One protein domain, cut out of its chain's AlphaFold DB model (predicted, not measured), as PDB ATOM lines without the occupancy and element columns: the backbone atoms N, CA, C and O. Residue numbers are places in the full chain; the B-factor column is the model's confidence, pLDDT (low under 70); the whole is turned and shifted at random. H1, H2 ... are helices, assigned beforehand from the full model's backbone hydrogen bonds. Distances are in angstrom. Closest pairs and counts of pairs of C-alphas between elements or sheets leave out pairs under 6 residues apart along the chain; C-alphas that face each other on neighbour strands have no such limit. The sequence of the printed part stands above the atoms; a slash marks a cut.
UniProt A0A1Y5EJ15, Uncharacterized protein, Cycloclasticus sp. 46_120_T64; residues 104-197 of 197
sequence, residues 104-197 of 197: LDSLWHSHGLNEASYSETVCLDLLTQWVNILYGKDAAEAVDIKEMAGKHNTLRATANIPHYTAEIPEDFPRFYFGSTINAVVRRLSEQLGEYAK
ATOM      1  N   LEU A 104      25.800   8.257 -20.173       94.75
ATOM      2  CA  LEU A 104      25.018   9.389 -19.679       94.75
ATOM      3  C   LEU A 104      24.917  10.496 -20.735       94.75
ATOM      4  O   LEU A 104      23.845  11.071 -20.922       94.75
ATOM      5  N   ASP A 105      26.015  10.758 -21.447       94.62
ATOM      6  CA  ASP A 105      26.081  11.790 -22.480       94.62
ATOM      7  C   ASP A 105      25.095  11.546 -23.620       94.62
ATOM      8  O   ASP A 105      24.289  12.421 -23.955       94.62
ATOM      9  N   SER A 106      25.080  10.328 -24.162       92.75
ATOM     10  CA  SER A 106      24.163   9.986 -25.245       92.75
ATOM     11  C   SER A 106      22.705  10.016 -24.772       92.75
ATOM     12  O   SER A 106      21.813  10.387 -25.547       92.75
ATOM     13  N   LEU A 107      22.428   9.608 -23.525       93.75
ATOM     14  CA  LEU A 107      21.059   9.549 -23.006       93.75
ATOM     15  C   LEU A 107      20.530  10.967 -22.785       93.75
ATOM     16  O   LEU A 107      19.388  11.274 -23.137       93.75
ATOM     17  N   TRP A 108      21.383  11.847 -22.261       95.12
ATOM     18  CA  TRP A 108      21.056  13.247 -22.028       95.12
ATOM     19  C   TRP A 108      20.818  13.998 -23.333       95.12
ATOM     20  O   TRP A 108      19.812  14.691 -23.459       95.12
ATOM     21  N   HIS A 109      21.669  13.816 -24.342       91.94
ATOM     22  CA  HIS A 109      21.460  14.453 -25.644       91.94
ATOM     23  C   HIS A 109      20.173  13.983 -26.334       91.94
ATOM     24  O   HIS A 109      19.537  14.757 -27.050       91.94
ATOM     25  N   SER A 110      19.759  12.736 -26.092       91.50
ATOM     26  CA  SER A 110      18.537  12.179 -26.681       91.50
ATOM     27  C   SER A 110      17.271  12.635 -25.949       91.50
ATOM     28  O   SER A 110      16.275  12.977 -26.589       91.50
ATOM     29  N   HIS A 111      17.290  12.647 -24.610       92.88
ATOM     30  CA  HIS A 111      16.069  12.793 -23.800       92.88
ATOM     31  C   HIS A 111      16.107  13.887 -22.745       92.88
ATOM     32  O   HIS A 111      15.060  14.185 -22.177       92.88
ATOM     33  N   GLY A 112      17.263  14.486 -22.484       93.19
ATOM     34  CA  GLY A 112      17.478  15.487 -21.446       93.19
ATOM     35  C   GLY A 112      16.697  16.789 -21.649       93.19
ATOM     36  O   GLY A 112      15.852  16.953 -22.543       93.19
ATOM     37  N   LEU A 113      16.945  17.749 -20.759       94.00
ATOM     38  CA  LEU A 113      16.353  19.081 -20.860       94.00
ATOM     39  C   LEU A 113      17.194  19.989 -21.756       94.00
ATOM     40  O   LEU A 113      18.417  19.997 -21.685       94.00
ATOM     41  N   ASN A 114      16.510  20.802 -22.560       88.00
ATOM     42  CA  ASN A 114      17.144  21.852 -23.346       88.00
ATOM     43  C   ASN A 114      17.380  23.091 -22.466       88.00
ATOM     44  O   ASN A 114      16.424  23.691 -21.972       88.00
ATOM     45  N   GLU A 115      18.634  23.510 -22.334       84.88
ATOM     46  CA  GLU A 115      19.051  24.700 -21.579       84.88
ATOM     47  C   GLU A 115      18.442  26.012 -22.077       84.88
ATOM     48  O   GLU A 115      18.297  26.954 -21.306       84.88
ATOM     49  N   ALA A 116      18.013  26.089 -23.338       85.88
ATOM     50  CA  ALA A 116      17.290  27.258 -23.836       85.88
ATOM     51  C   ALA A 116      15.888  27.394 -23.210       85.88
ATOM     52  O   ALA A 116      15.309  28.477 -23.205       85.88
ATOM     53  N   SER A 117      15.311  26.291 -22.720       87.50
ATOM     54  CA  SER A 117      13.944  26.246 -22.177       87.50
ATOM     55  C   SER A 117      13.888  26.150 -20.650       87.50
ATOM     56  O   SER A 117      12.837  26.417 -20.065       87.50
ATOM     57  N   TYR A 118      14.983  25.746 -20.003       92.50
ATOM     58  CA  TYR A 118      15.039  25.441 -18.574       92.50
ATOM     59  C   TYR A 118      16.256  26.102 -17.931       92.50
ATOM     60  O   TYR A 118      17.310  26.199 -18.547       92.50
ATOM     61  N   SER A 119      16.114  26.553 -16.681       92.94
ATOM     62  CA  SER A 119      17.237  27.145 -15.956       92.94
ATOM     63  C   SER A 119      18.315  26.106 -15.654       92.94
ATOM     64  O   SER A 119      18.009  24.937 -15.410       92.94
ATOM     65  N   GLU A 120      19.566  26.564 -15.584       93.56
ATOM     66  CA  GLU A 120      20.727  25.727 -15.271       93.56
ATOM     67  C   GLU A 120      20.502  24.894 -14.002       93.56
ATOM     68  O   GLU A 120      20.705  23.686 -14.018       93.56
ATOM     69  N   THR A 121      19.963  25.496 -12.937       94.56
ATOM     70  CA  THR A 121      19.650  24.789 -11.684       94.56
ATOM     71  C   THR A 121      18.713  23.598 -11.891       94.56
ATOM     72  O   THR A 121      18.969  22.527 -11.358       94.56
ATOM     73  N   VAL A 122      17.653  23.753 -12.694       95.19
ATOM     74  CA  VAL A 122      16.701  22.659 -12.962       95.19
ATOM     75  C   VAL A 122      17.377  21.540 -13.749       95.19
ATOM     76  O   VAL A 122      17.123  20.366 -13.483       95.19
ATOM     77  N   CYS A 123      18.246  21.891 -14.699       96.31
ATOM     78  CA  CYS A 123      19.020  20.914 -15.456       96.31
ATOM     79  C   CYS A 123      20.019  20.160 -14.564       96.31
ATOM     80  O   CYS A 123      20.078  18.938 -14.645       96.31
ATOM     81  N   LEU A 124      20.752  20.854 -13.685       96.00
ATOM     82  CA  LEU A 124      21.712  20.234 -12.765       96.00
ATOM     83  C   LEU A 124      21.028  19.331 -11.727       96.00
ATOM     84  O   LEU A 124      21.518  18.237 -11.448       96.00
ATOM     85  N   ASP A 125      19.882  19.749 -11.184       95.94
ATOM     86  CA  ASP A 125      19.115  18.934 -10.234       95.94
ATOM     87  C   ASP A 125      18.597  17.646 -10.901       95.94
ATOM     88  O   ASP A 125      18.697  16.559 -10.329       95.94
ATOM     89  N   LEU A 126      18.102  17.741 -12.142       97.06
ATOM     90  CA  LEU A 126      17.702  16.570 -12.925       97.06
ATOM     91  C   LEU A 126      18.900  15.666 -13.245       97.06
ATOM     92  O   LEU A 126      18.787  14.449 -13.138       97.06
ATOM     93  N   LEU A 127      20.040  16.241 -13.627       96.88
ATOM     94  CA  LEU A 127      21.251  15.480 -13.927       96.88
ATOM     95  C   LEU A 127      21.744  14.714 -12.692       96.88
ATOM     96  O   LEU A 127      22.101  13.544 -12.793       96.88
ATOM     97  N   THR A 128      21.659  15.330 -11.512       96.69
ATOM     98  CA  THR A 128      21.935  14.671 -10.225       96.69
ATOM     99  C   THR A 128      20.987  13.499  -9.984       96.69
ATOM    100  O   THR A 128      21.417  12.408  -9.609       96.69
ATOM    101  N   GLN A 129      19.694  13.691 -10.253       96.88
ATOM    102  CA  GLN A 129      18.705  12.619 -10.164       96.88
ATOM    103  C   GLN A 129      19.017  11.469 -11.135       96.88
ATOM    104  O   GLN A 129      18.905  10.307 -10.755       96.88
ATOM    105  N   TRP A 130      19.425  11.777 -12.367       97.31
ATOM    106  CA  TRP A 130      19.794  10.781 -13.373       97.31
ATOM    107  C   TRP A 130      21.022   9.974 -12.970       97.31
ATOM    108  O   TRP A 130      20.992   8.751 -13.067       97.31
ATOM    109  N   VAL A 131      22.072  10.628 -12.462       97.25
ATOM    110  CA  VAL A 131      23.264   9.924 -11.969       97.25
ATOM    111  C   VAL A 131      22.886   8.952 -10.851       97.25
ATOM    112  O   VAL A 131      23.281   7.790 -10.899       97.25
ATOM    113  N   ASN A 132      22.041   9.379  -9.909       97.00
ATOM    114  CA  ASN A 132      21.554   8.510  -8.837       97.00
ATOM    115  C   ASN A 132      20.745   7.310  -9.368       97.00
ATOM    116  O   ASN A 132      20.942   6.184  -8.924       97.00
ATOM    117  N   ILE A 133      19.861   7.518 -10.351       96.56
ATOM    118  CA  ILE A 133      19.064   6.433 -10.949       96.56
ATOM    119  C   ILE A 133      19.954   5.432 -11.706       96.56
ATOM    120  O   ILE A 133      19.795   4.217 -11.561       96.56
ATOM    121  N   LEU A 134      20.878   5.930 -12.530       95.94
ATOM    122  CA  LEU A 134      21.686   5.110 -13.433       95.94
ATOM    123  C   LEU A 134      22.806   4.379 -12.683       95.94
ATOM    124  O   LEU A 134      22.928   3.154 -12.788       95.94
ATOM    125  N   TYR A 135      23.570   5.110 -11.874       95.50
ATOM    126  CA  TYR A 135      24.801   4.634 -11.237       95.50
ATOM    127  C   TYR A 135      24.636   4.322  -9.744       95.50
ATOM    128  O   TYR A 135      25.498   3.673  -9.157       95.50
ATOM    129  N   GLY A 136      23.514   4.713  -9.135       95.12
ATOM    130  CA  GLY A 136      23.243   4.503  -7.717       95.12
ATOM    131  C   GLY A 136      23.684   5.671  -6.835       95.12
ATOM    132  O   GLY A 136      24.347   6.615  -7.271       95.12
ATOM    133  N   LYS A 137      23.293   5.587  -5.562       94.19
ATOM    134  CA  LYS A 137      23.476   6.659  -4.580       94.19
ATOM    135  C   LYS A 137      24.951   6.961  -4.305       94.19
ATOM    136  O   LYS A 137      25.324   8.126  -4.319       94.19
ATOM    137  N   ASP A 138      25.778   5.932  -4.140       93.69
ATOM    138  CA  ASP A 138      27.202   6.097  -3.815       93.69
ATOM    139  C   ASP A 138      27.949   6.857  -4.923       93.69
ATOM    140  O   ASP A 138      28.720   7.775  -4.653       93.69
ATOM    141  N   ALA A 139      27.659   6.534  -6.189       92.44
ATOM    142  CA  ALA A 139      28.224   7.240  -7.333       92.44
ATOM    143  C   ALA A 139      27.736   8.695  -7.408       92.44
ATOM    144  O   ALA A 139      28.525   9.585  -7.713       92.44
ATOM    145  N   ALA A 140      26.457   8.945  -7.107       92.38
ATOM    146  CA  ALA A 140      25.890  10.291  -7.089       92.38
ATOM    147  C   ALA A 140      26.462  11.171  -5.968       92.38
ATOM    148  O   ALA A 140      26.634  12.367  -6.172       92.38
ATOM    149  N   GLU A 141      26.769  10.596  -4.804       92.06
ATOM    150  CA  GLU A 141      27.408  11.311  -3.691       92.06
ATOM    151  C   GLU A 141      28.903  11.556  -3.936       92.06
ATOM    152  O   GLU A 141      29.451  12.544  -3.450       92.06
ATOM    153  N   ALA A 142      29.559  10.700  -4.726       93.00
ATOM    154  CA  ALA A 142      30.964  10.858  -5.089       93.00
ATOM    155  C   ALA A 142      31.220  11.975  -6.120       93.00
ATOM    156  O   ALA A 142      32.352  12.454  -6.227       93.00
ATOM    157  N   VAL A 143      30.205  12.395  -6.887       93.75
ATOM    158  CA  VAL A 143      30.343  13.439  -7.915       93.75
ATOM    159  C   VAL A 143      29.682  14.750  -7.493       93.75
ATOM    160  O   VAL A 143      28.464  14.847  -7.360       93.75
ATOM    161  N   ASP A 144      30.475  15.816  -7.362       93.88
ATOM    162  CA  ASP A 144      29.926  17.152  -7.112       93.88
ATOM    163  C   ASP A 144      29.567  17.864  -8.427       93.88
ATOM    164  O   ASP A 144      30.339  18.629  -9.012       93.88
ATOM    165  N   ILE A 145      28.352  17.598  -8.903       94.81
ATOM    166  CA  ILE A 145      27.807  18.152 -10.152       94.81
ATOM    167  C   ILE A 145      27.720  19.687 -10.103       94.81
ATOM    168  O   ILE A 145      27.953  20.358 -11.112       94.81
ATOM    169  N   LYS A 146      27.409  20.263  -8.933       94.00
ATOM    170  CA  LYS A 146      27.281  21.719  -8.769       94.00
ATOM    171  C   LYS A 146      28.646  22.388  -8.787       94.00
ATOM    172  O   LYS A 146      28.805  23.418  -9.440       94.00
ATOM    173  N   GLU A 147      29.638  21.790  -8.135       94.00
ATOM    174  CA  GLU A 147      31.014  22.270  -8.189       94.00
ATOM    175  C   GLU A 147      31.585  22.166  -9.611       94.00
ATOM    176  O   GLU A 147      32.233  23.104 -10.077       94.00
ATOM    177  N   MET A 148      31.294  21.088 -10.354       94.75
ATOM    178  CA  MET A 148      31.690  20.973 -11.766       94.75
ATOM    179  C   MET A 148      31.115  22.110 -12.621       94.75
ATOM    180  O   MET A 148      31.855  22.727 -13.394       94.75
ATOM    181  N   ALA A 149      29.825  22.424 -12.455       95.00
ATOM    182  CA  ALA A 149      29.187  23.549 -13.137       95.00
ATOM    183  C   ALA A 149      29.806  24.896 -12.721       95.00
ATOM    184  O   ALA A 149      30.146  25.717 -13.573       95.00
ATOM    185  N   GLY A 150      30.039  25.100 -11.419       94.12
ATOM    186  CA  GLY A 150      30.666  26.306 -10.872       94.12
ATOM    187  C   GLY A 150      32.085  26.538 -11.396       94.12
ATOM    188  O   GLY A 150      32.416  27.651 -11.812       94.12
ATOM    189  N   LYS A 151      32.908  25.484 -11.466       93.12
ATOM    190  CA  LYS A 151      34.253  25.524 -12.066       93.12
ATOM    191  C   LYS A 151      34.190  25.905 -13.542       93.12
ATOM    192  O   LYS A 151      34.961  26.754 -13.985       93.12
ATOM    193  N   HIS A 152      33.252  25.325 -14.293       91.31
ATOM    194  CA  HIS A 152      33.065  25.660 -15.702       91.31
ATOM    195  C   HIS A 152      32.645  27.126 -15.882       91.31
ATOM    196  O   HIS A 152      33.279  27.853 -16.640       91.31
ATOM    197  N   ASN A 153      31.643  27.599 -15.139       90.75
ATOM    198  CA  ASN A 153      31.180  28.988 -15.205       90.75
ATOM    199  C   ASN A 153      32.267  29.990 -14.785       90.75
ATOM    200  O   ASN A 153      32.413  31.031 -15.422       90.75
ATOM    201  N   THR A 154      33.073  29.658 -13.773       91.06
ATOM    202  CA  THR A 154      34.224  30.479 -13.365       91.06
ATOM    203  C   THR A 154      35.246  30.572 -14.490       91.06
ATOM    204  O   THR A 154      35.687  31.665 -14.820       91.06
ATOM    205  N   LEU A 155      35.572  29.457 -15.148       88.25
ATOM    206  CA  LEU A 155      36.490  29.449 -16.288       88.25
ATOM    207  C   LEU A 155      35.969  30.308 -17.452       88.25
ATOM    208  O   LEU A 155      36.729  31.085 -18.027       88.25
ATOM    209  N   ARG A 156      34.667  30.218 -17.755       87.25
ATOM    210  CA  ARG A 156      34.003  31.059 -18.765       87.25
ATOM    211  C   ARG A 156      34.106  32.542 -18.423       87.25
ATOM    212  O   ARG A 156      34.428  33.348 -19.292       87.25
ATOM    213  N   ALA A 157      33.819  32.890 -17.168       85.94
ATOM    214  CA  ALA A 157      33.903  34.259 -16.688       85.94
ATOM    215  C   ALA A 157      35.341  34.768 -16.794       85.94
ATOM    216  O   ALA A 157      35.552  35.792 -17.429       85.94
ATOM    217  N   THR A 158      36.321  34.017 -16.280       86.00
ATOM    218  CA  THR A 158      37.744  34.384 -16.283       86.00
ATOM    219  C   THR A 158      38.288  34.622 -17.685       86.00
ATOM    220  O   THR A 158      38.937  35.635 -17.929       86.00
ATOM    221  N   ALA A 159      37.984  33.732 -18.627       84.12
ATOM    222  CA  ALA A 159      38.449  33.860 -20.005       84.12
ATOM    223  C   ALA A 159      37.852  35.073 -20.739       84.12
ATOM    224  O   ALA A 159      38.483  35.611 -21.645       84.12
ATOM    225  N   ASN A 160      36.661  35.519 -20.329       79.94
ATOM    226  CA  ASN A 160      36.009  36.710 -20.859       79.94
ATOM    227  C   ASN A 160      36.102  37.919 -19.905       79.94
ATOM    228  O   ASN A 160      35.475  38.928 -20.200       79.94
ATOM    229  N   ILE A 161      36.881  37.880 -18.808       79.69
ATOM    230  CA  ILE A 161      37.070  39.040 -17.906       79.69
ATOM    231  C   ILE A 161      37.428  40.298 -18.692       79.69
ATOM    232  O   ILE A 161      36.759  41.306 -18.461       79.69
ATOM    233  N   PRO A 162      38.395  40.250 -19.638       72.56
ATOM    234  CA  PRO A 162      38.746  41.420 -20.420       72.56
ATOM    235  C   PRO A 162      37.510  42.032 -21.065       72.56
ATOM    236  O   PRO A 162      37.322  43.224 -20.904       72.56
ATOM    237  N   HIS A 163      36.605  41.214 -21.634       65.81
ATOM    238  CA  HIS A 163      35.332  41.638 -22.244       65.81
ATOM    239  C   HIS A 163      34.422  42.479 -21.332       65.81
ATOM    240  O   HIS A 163      33.702  43.351 -21.815       65.81
ATOM    241  N   TYR A 164      34.431  42.211 -20.028       68.94
ATOM    242  CA  TYR A 164      33.549  42.864 -19.062       68.94
ATOM    243  C   TYR A 164      34.194  44.068 -18.369       68.94
ATOM    244  O   TYR A 164      33.497  44.852 -17.723       68.94
ATOM    245  N   THR A 165      35.508  44.232 -18.504       68.19
ATOM    246  CA  THR A 165      36.239  45.410 -18.037       68.19
ATOM    247  C   THR A 165      36.339  46.417 -19.180       68.19
ATOM    248  O   THR A 165      36.767  46.062 -20.267       68.19
ATOM    249  N   ALA A 166      35.920  47.665 -18.964       59.03
ATOM    250  CA  ALA A 166      35.685  48.684 -20.000       59.03
ATOM    251  C   ALA A 166      36.926  49.173 -20.795       59.03
ATOM    252  O   ALA A 166      36.847  50.177 -21.497       59.03
ATOM    253  N   GLU A 167      38.061  48.482 -20.707       61.72
ATOM    254  CA  GLU A 167      39.359  48.880 -21.265       61.72
ATOM    255  C   GLU A 167      39.840  47.877 -22.313       61.72
ATOM    256  O   GLU A 167      40.860  47.209 -22.142       61.72
ATOM    257  N   ILE A 168      39.089  47.732 -23.402       63.41
ATOM    258  CA  ILE A 168      39.442  46.761 -24.434       63.41
ATOM    259  C   ILE A 168      39.513  47.421 -25.806       63.41
ATOM    260  O   ILE A 168      38.523  48.018 -26.236       63.41
ATOM    261  N   PRO A 169      40.637  47.267 -26.522       63.97
ATOM    262  CA  PRO A 169      40.710  47.549 -27.952       63.97
ATOM    263  C   PRO A 169      39.659  46.738 -28.730       63.97
ATOM    264  O   PRO A 169      39.341  45.611 -28.345       63.97
ATOM    265  N   GLU A 170      39.156  47.272 -29.850       65.81
ATOM    266  CA  GLU A 170      38.133  46.619 -30.695       65.81
ATOM    267  C   GLU A 170      38.506  45.185 -31.143       65.81
ATOM    268  O   GLU A 170      37.611  44.378 -31.397       65.81
ATOM    269  N   ASP A 171      39.799  44.841 -31.135       71.44
ATOM    270  CA  ASP A 171      40.362  43.583 -31.649       71.44
ATOM    271  C   ASP A 171      40.602  42.475 -30.604       71.44
ATOM    272  O   ASP A 171      41.239  41.460 -30.901       71.44
ATOM    273  N   PHE A 172      40.133  42.617 -29.362       70.56
ATOM    274  CA  PHE A 172      40.399  41.582 -28.354       70.56
ATOM    275  C   PHE A 172      39.578  40.304 -28.603       70.56
ATOM    276  O   PHE A 172      38.363  40.378 -28.836       70.56
ATOM    277  N   PRO A 173      40.206  39.113 -28.527       72.19
ATOM    278  CA  PRO A 173      39.549  37.855 -28.853       72.19
ATOM    279  C   PRO A 173      38.356  37.585 -27.935       72.19
ATOM    280  O   PRO A 173      38.440  37.669 -26.710       72.19
ATOM    281  N   ARG A 174      37.231  37.224 -28.556       71.50
ATOM    282  CA  ARG A 174      36.001  36.828 -27.867       71.50
ATOM    283  C   ARG A 174      35.908  35.316 -27.842       71.50
ATOM    284  O   ARG A 174      35.913  34.676 -28.895       71.50
ATOM    285  N   PHE A 175      35.765  34.748 -26.650       80.38
ATOM    286  CA  PHE A 175      35.591  33.312 -26.504       80.38
ATOM    287  C   PHE A 175      34.108  32.971 -26.387       80.38
ATOM    288  O   PHE A 175      33.406  33.401 -25.466       80.38
ATOM    289  N   TYR A 176      33.635  32.166 -27.336       77.62
ATOM    290  CA  TYR A 176      32.321  31.545 -27.279       77.62
ATOM    291  C   TYR A 176      32.448  30.203 -26.572       77.62
ATOM    292  O   TYR A 176      33.203  29.327 -26.989       77.62
ATOM    293  N   PHE A 177      31.697  30.050 -25.488       81.44
ATOM    294  CA  PHE A 177      31.675  28.822 -24.711       81.44
ATOM    295  C   PHE A 177      30.459  27.984 -25.071       81.44
ATOM    296  O   PHE A 177      29.365  28.519 -25.271       81.44
ATOM    297  N   GLY A 178      30.665  26.667 -25.111       83.12
ATOM    298  CA  GLY A 178      29.579  25.700 -25.168       83.12
ATOM    299  C   GLY A 178      28.676  25.777 -23.935       83.12
ATOM    300  O   GLY A 178      28.902  26.557 -23.004       83.12
ATOM    301  N   SER A 179      27.626  24.968 -23.941       89.19
ATOM    302  CA  SER A 179      26.689  24.930 -22.826       89.19
ATOM    303  C   SER A 179      27.351  24.345 -21.569       89.19
ATOM    304  O   SER A 179      28.152  23.405 -21.646       89.19
ATOM    305  N   THR A 180      27.022  24.915 -20.405       92.75
ATOM    306  CA  THR A 180      27.578  24.455 -19.126       92.75
ATOM    307  C   THR A 180      27.077  23.049 -18.817       92.75
ATOM    308  O   THR A 180      27.862  22.212 -18.378       92.75
ATOM    309  N   ILE A 181      25.805  22.748 -19.104       95.44
ATOM    310  CA  ILE A 181      25.265  21.412 -18.839       95.44
ATOM    311  C   ILE A 181      25.932  20.376 -19.739       95.44
ATOM    312  O   ILE A 181      26.354  19.351 -19.221       95.44
ATOM    313  N   ASN A 182      26.123  20.640 -21.034       93.75
ATOM    314  CA  ASN A 182      26.790  19.686 -21.926       93.75
ATOM    315  C   ASN A 182      28.237  19.426 -21.488       93.75
ATOM    316  O   ASN A 182      28.696  18.287 -21.523       93.75
ATOM    317  N   ALA A 183      28.950  20.456 -21.022       93.31
ATOM    318  CA  ALA A 183      30.295  20.284 -20.479       93.31
ATOM    319  C   ALA A 183      30.305  19.391 -19.225       93.31
ATOM    320  O   ALA A 183      31.176  18.529 -19.091       93.31
ATOM    321  N   VAL A 184      29.336  19.579 -18.323       96.00
ATOM    322  CA  VAL A 184      29.182  18.767 -17.105       96.00
ATOM    323  C   VAL A 184      28.769  17.334 -17.443       96.00
ATOM    324  O   VAL A 184      29.382  16.398 -16.942       96.00
ATOM    325  N   VAL A 185      27.788  17.148 -18.325       96.56
ATOM    326  CA  VAL A 185      27.307  15.840 -18.794       96.56
ATOM    327  C   VAL A 185      28.443  15.033 -19.412       96.56
ATOM    328  O   VAL A 185      28.655  13.887 -19.019       96.56
ATOM    329  N   ARG A 186      29.218  15.641 -20.319       94.75
ATOM    330  CA  ARG A 186      30.364  14.980 -20.948       94.75
ATOM    331  C   ARG A 186      31.391  14.547 -19.904       94.75
ATOM    332  O   ARG A 186      31.799  13.392 -19.894       94.75
ATOM    333  N   ARG A 187      31.748  15.443 -18.977       95.12
ATOM    334  CA  ARG A 187      32.708  15.144 -17.904       95.12
ATOM    335  C   ARG A 187      32.223  14.025 -16.982       95.12
ATOM    336  O   ARG A 187      33.009  13.157 -16.624       95.12
ATOM    337  N   LEU A 188      30.943  14.024 -16.612       96.06
ATOM    338  CA  LEU A 188      30.352  12.946 -15.817       96.06
ATOM    339  C   LEU A 188      30.373  11.621 -16.578       96.06
ATOM    340  O   LEU A 188      30.711  10.598 -15.997       96.06
ATOM    341  N   SER A 189      30.057  11.641 -17.873       95.25
ATOM    342  CA  SER A 189      30.098  10.441 -18.707       95.25
ATOM    343  C   SER A 189      31.517   9.879 -18.844       95.25
ATOM    344  O   SER A 189      31.681   8.664 -18.853       95.25
ATOM    345  N   GLU A 190      32.540  10.735 -18.921       94.81
ATOM    346  CA  GLU A 190      33.954  10.331 -18.921       94.81
ATOM    347  C   GLU A 190      34.387   9.748 -17.565       94.81
ATOM    348  O   GLU A 190      35.121   8.765 -17.523       94.81
ATOM    349  N   GLN A 191      33.933  10.340 -16.455       94.81
ATOM    350  CA  GLN A 191      34.307   9.913 -15.102       94.81
ATOM    351  C   GLN A 191      33.602   8.631 -14.648       94.81
ATOM    352  O   GLN A 191      34.217   7.802 -13.983       94.81
ATOM    353  N   LEU A 192      32.316   8.484 -14.970       94.00
ATOM    354  CA  LEU A 192      31.482   7.366 -14.522       94.00
ATOM    355  C   LEU A 192      31.462   6.205 -15.521       94.00
ATOM    356  O   LEU A 192      31.101   5.090 -15.150       94.00
ATOM    357  N   GLY A 193      31.840   6.454 -16.778       93.25
ATOM    358  CA  GLY A 193      31.790   5.463 -17.846       93.25
ATOM    359  C   GLY A 193      30.364   5.022 -18.181       93.25
ATOM    360  O   GLY A 193      29.389   5.759 -18.002       93.25
ATOM    361  N   GLU A 194      30.241   3.802 -18.701       93.88
ATOM    362  CA  GLU A 194      28.946   3.209 -19.029       93.88
ATOM    363  C   GLU A 194      28.208   2.730 -17.775       93.88
ATOM    364  O   GLU A 194      28.794   2.102 -16.892       93.88
ATOM    365  N   TYR A 195      26.902   2.992 -17.702       91.38
ATOM    366  CA  TYR A 195      26.055   2.416 -16.658       91.38
ATOM    367  C   TYR A 195      25.590   1.003 -17.039       91.38
ATOM    368  O   TYR A 195      25.418   0.664 -18.211       91.38
ATOM    369  N   ALA A 196      25.323   0.172 -16.029       85.38
ATOM    370  CA  ALA A 196      24.706  -1.135 -16.237       85.38
ATOM    371  C   ALA A 196      23.224  -0.984 -16.632       85.38
ATOM    372  O   ALA A 196      22.502  -0.195 -16.012       85.38
ATOM    373  N   LYS A 197      22.780  -1.749 -17.639       79.31
ATOM    374  CA  LYS A 197      21.373  -1.789 -18.071       79.31
ATOM    375  C   LYS A 197      20.467  -2.424 -17.024       79.31
ATOM    376  O   LYS A 197      20.814  -3.516 -16.530       79.31
TER     377      LYS A 197
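This is residues 104 to 197 of the 197 residues of an uncharacterized protein of Cycloclasticus sp. 46_120_T64 (UniProt A0A1Y5EJ15). A small helical head has H2 and H6 side by side, with H1 crossing H6 and short H3 folded back on H2; from it a long arm leads away, made of H4, H5 and the chain's return to H6. Residues 164 to 171 stick out at the arm's far tip. The printed part has 94 residues with six named helices, H1 to H6 in order, and no named strand: all helix. It is loose, with a radius of gyration of the C-alphas of 15.8 A and spans of 54 by 25 by 20 A.

Start at the longest helix, H2, residues 120 to 135. It touches H6, residues 180 to 192, at a shallow tilt of 16 degrees, the same way; the closest C-alphas, of Cys 123 and Ile 181, are 7.1 A apart. H1, residues 104 to 111, touches H6 at a steep tilt of 46 degrees, Leu 104 and Ser 189 having the closest C-alphas at 5.3 A. H3, residues 137 to 142, touches residues 128 to 132 alone of H2, with C-alphas 132 and 140 closest at 5.0 A. H4, residues 145 to 159, touches residues 180 to 184 alone of H6 at a steep tilt of 52 degrees, opposite ways; C-alphas 149 and 184 are closest at 6.2 A. H5, residues 161 to 164, touches no helix. Every O i to N i+4 pair is within hydrogen-bond range in H1, H2, H3, H4 and H6; H5 is too short for one.

Find C-alpha 120 at (20.727, 25.727, -15.271); from there H2 runs 21.9 A. H4 covers 21.4 A, and H6 runs 18.1 A to C-alpha 192 at (31.482, 7.366, -14.522).

The C-alphas of Pro 169 and Lys 197, the farthest apart, are 53.9 A apart. The printed part has no cut; H5 to H6 is the long link. Look for pLDDT under 70 at residues 163 to 170.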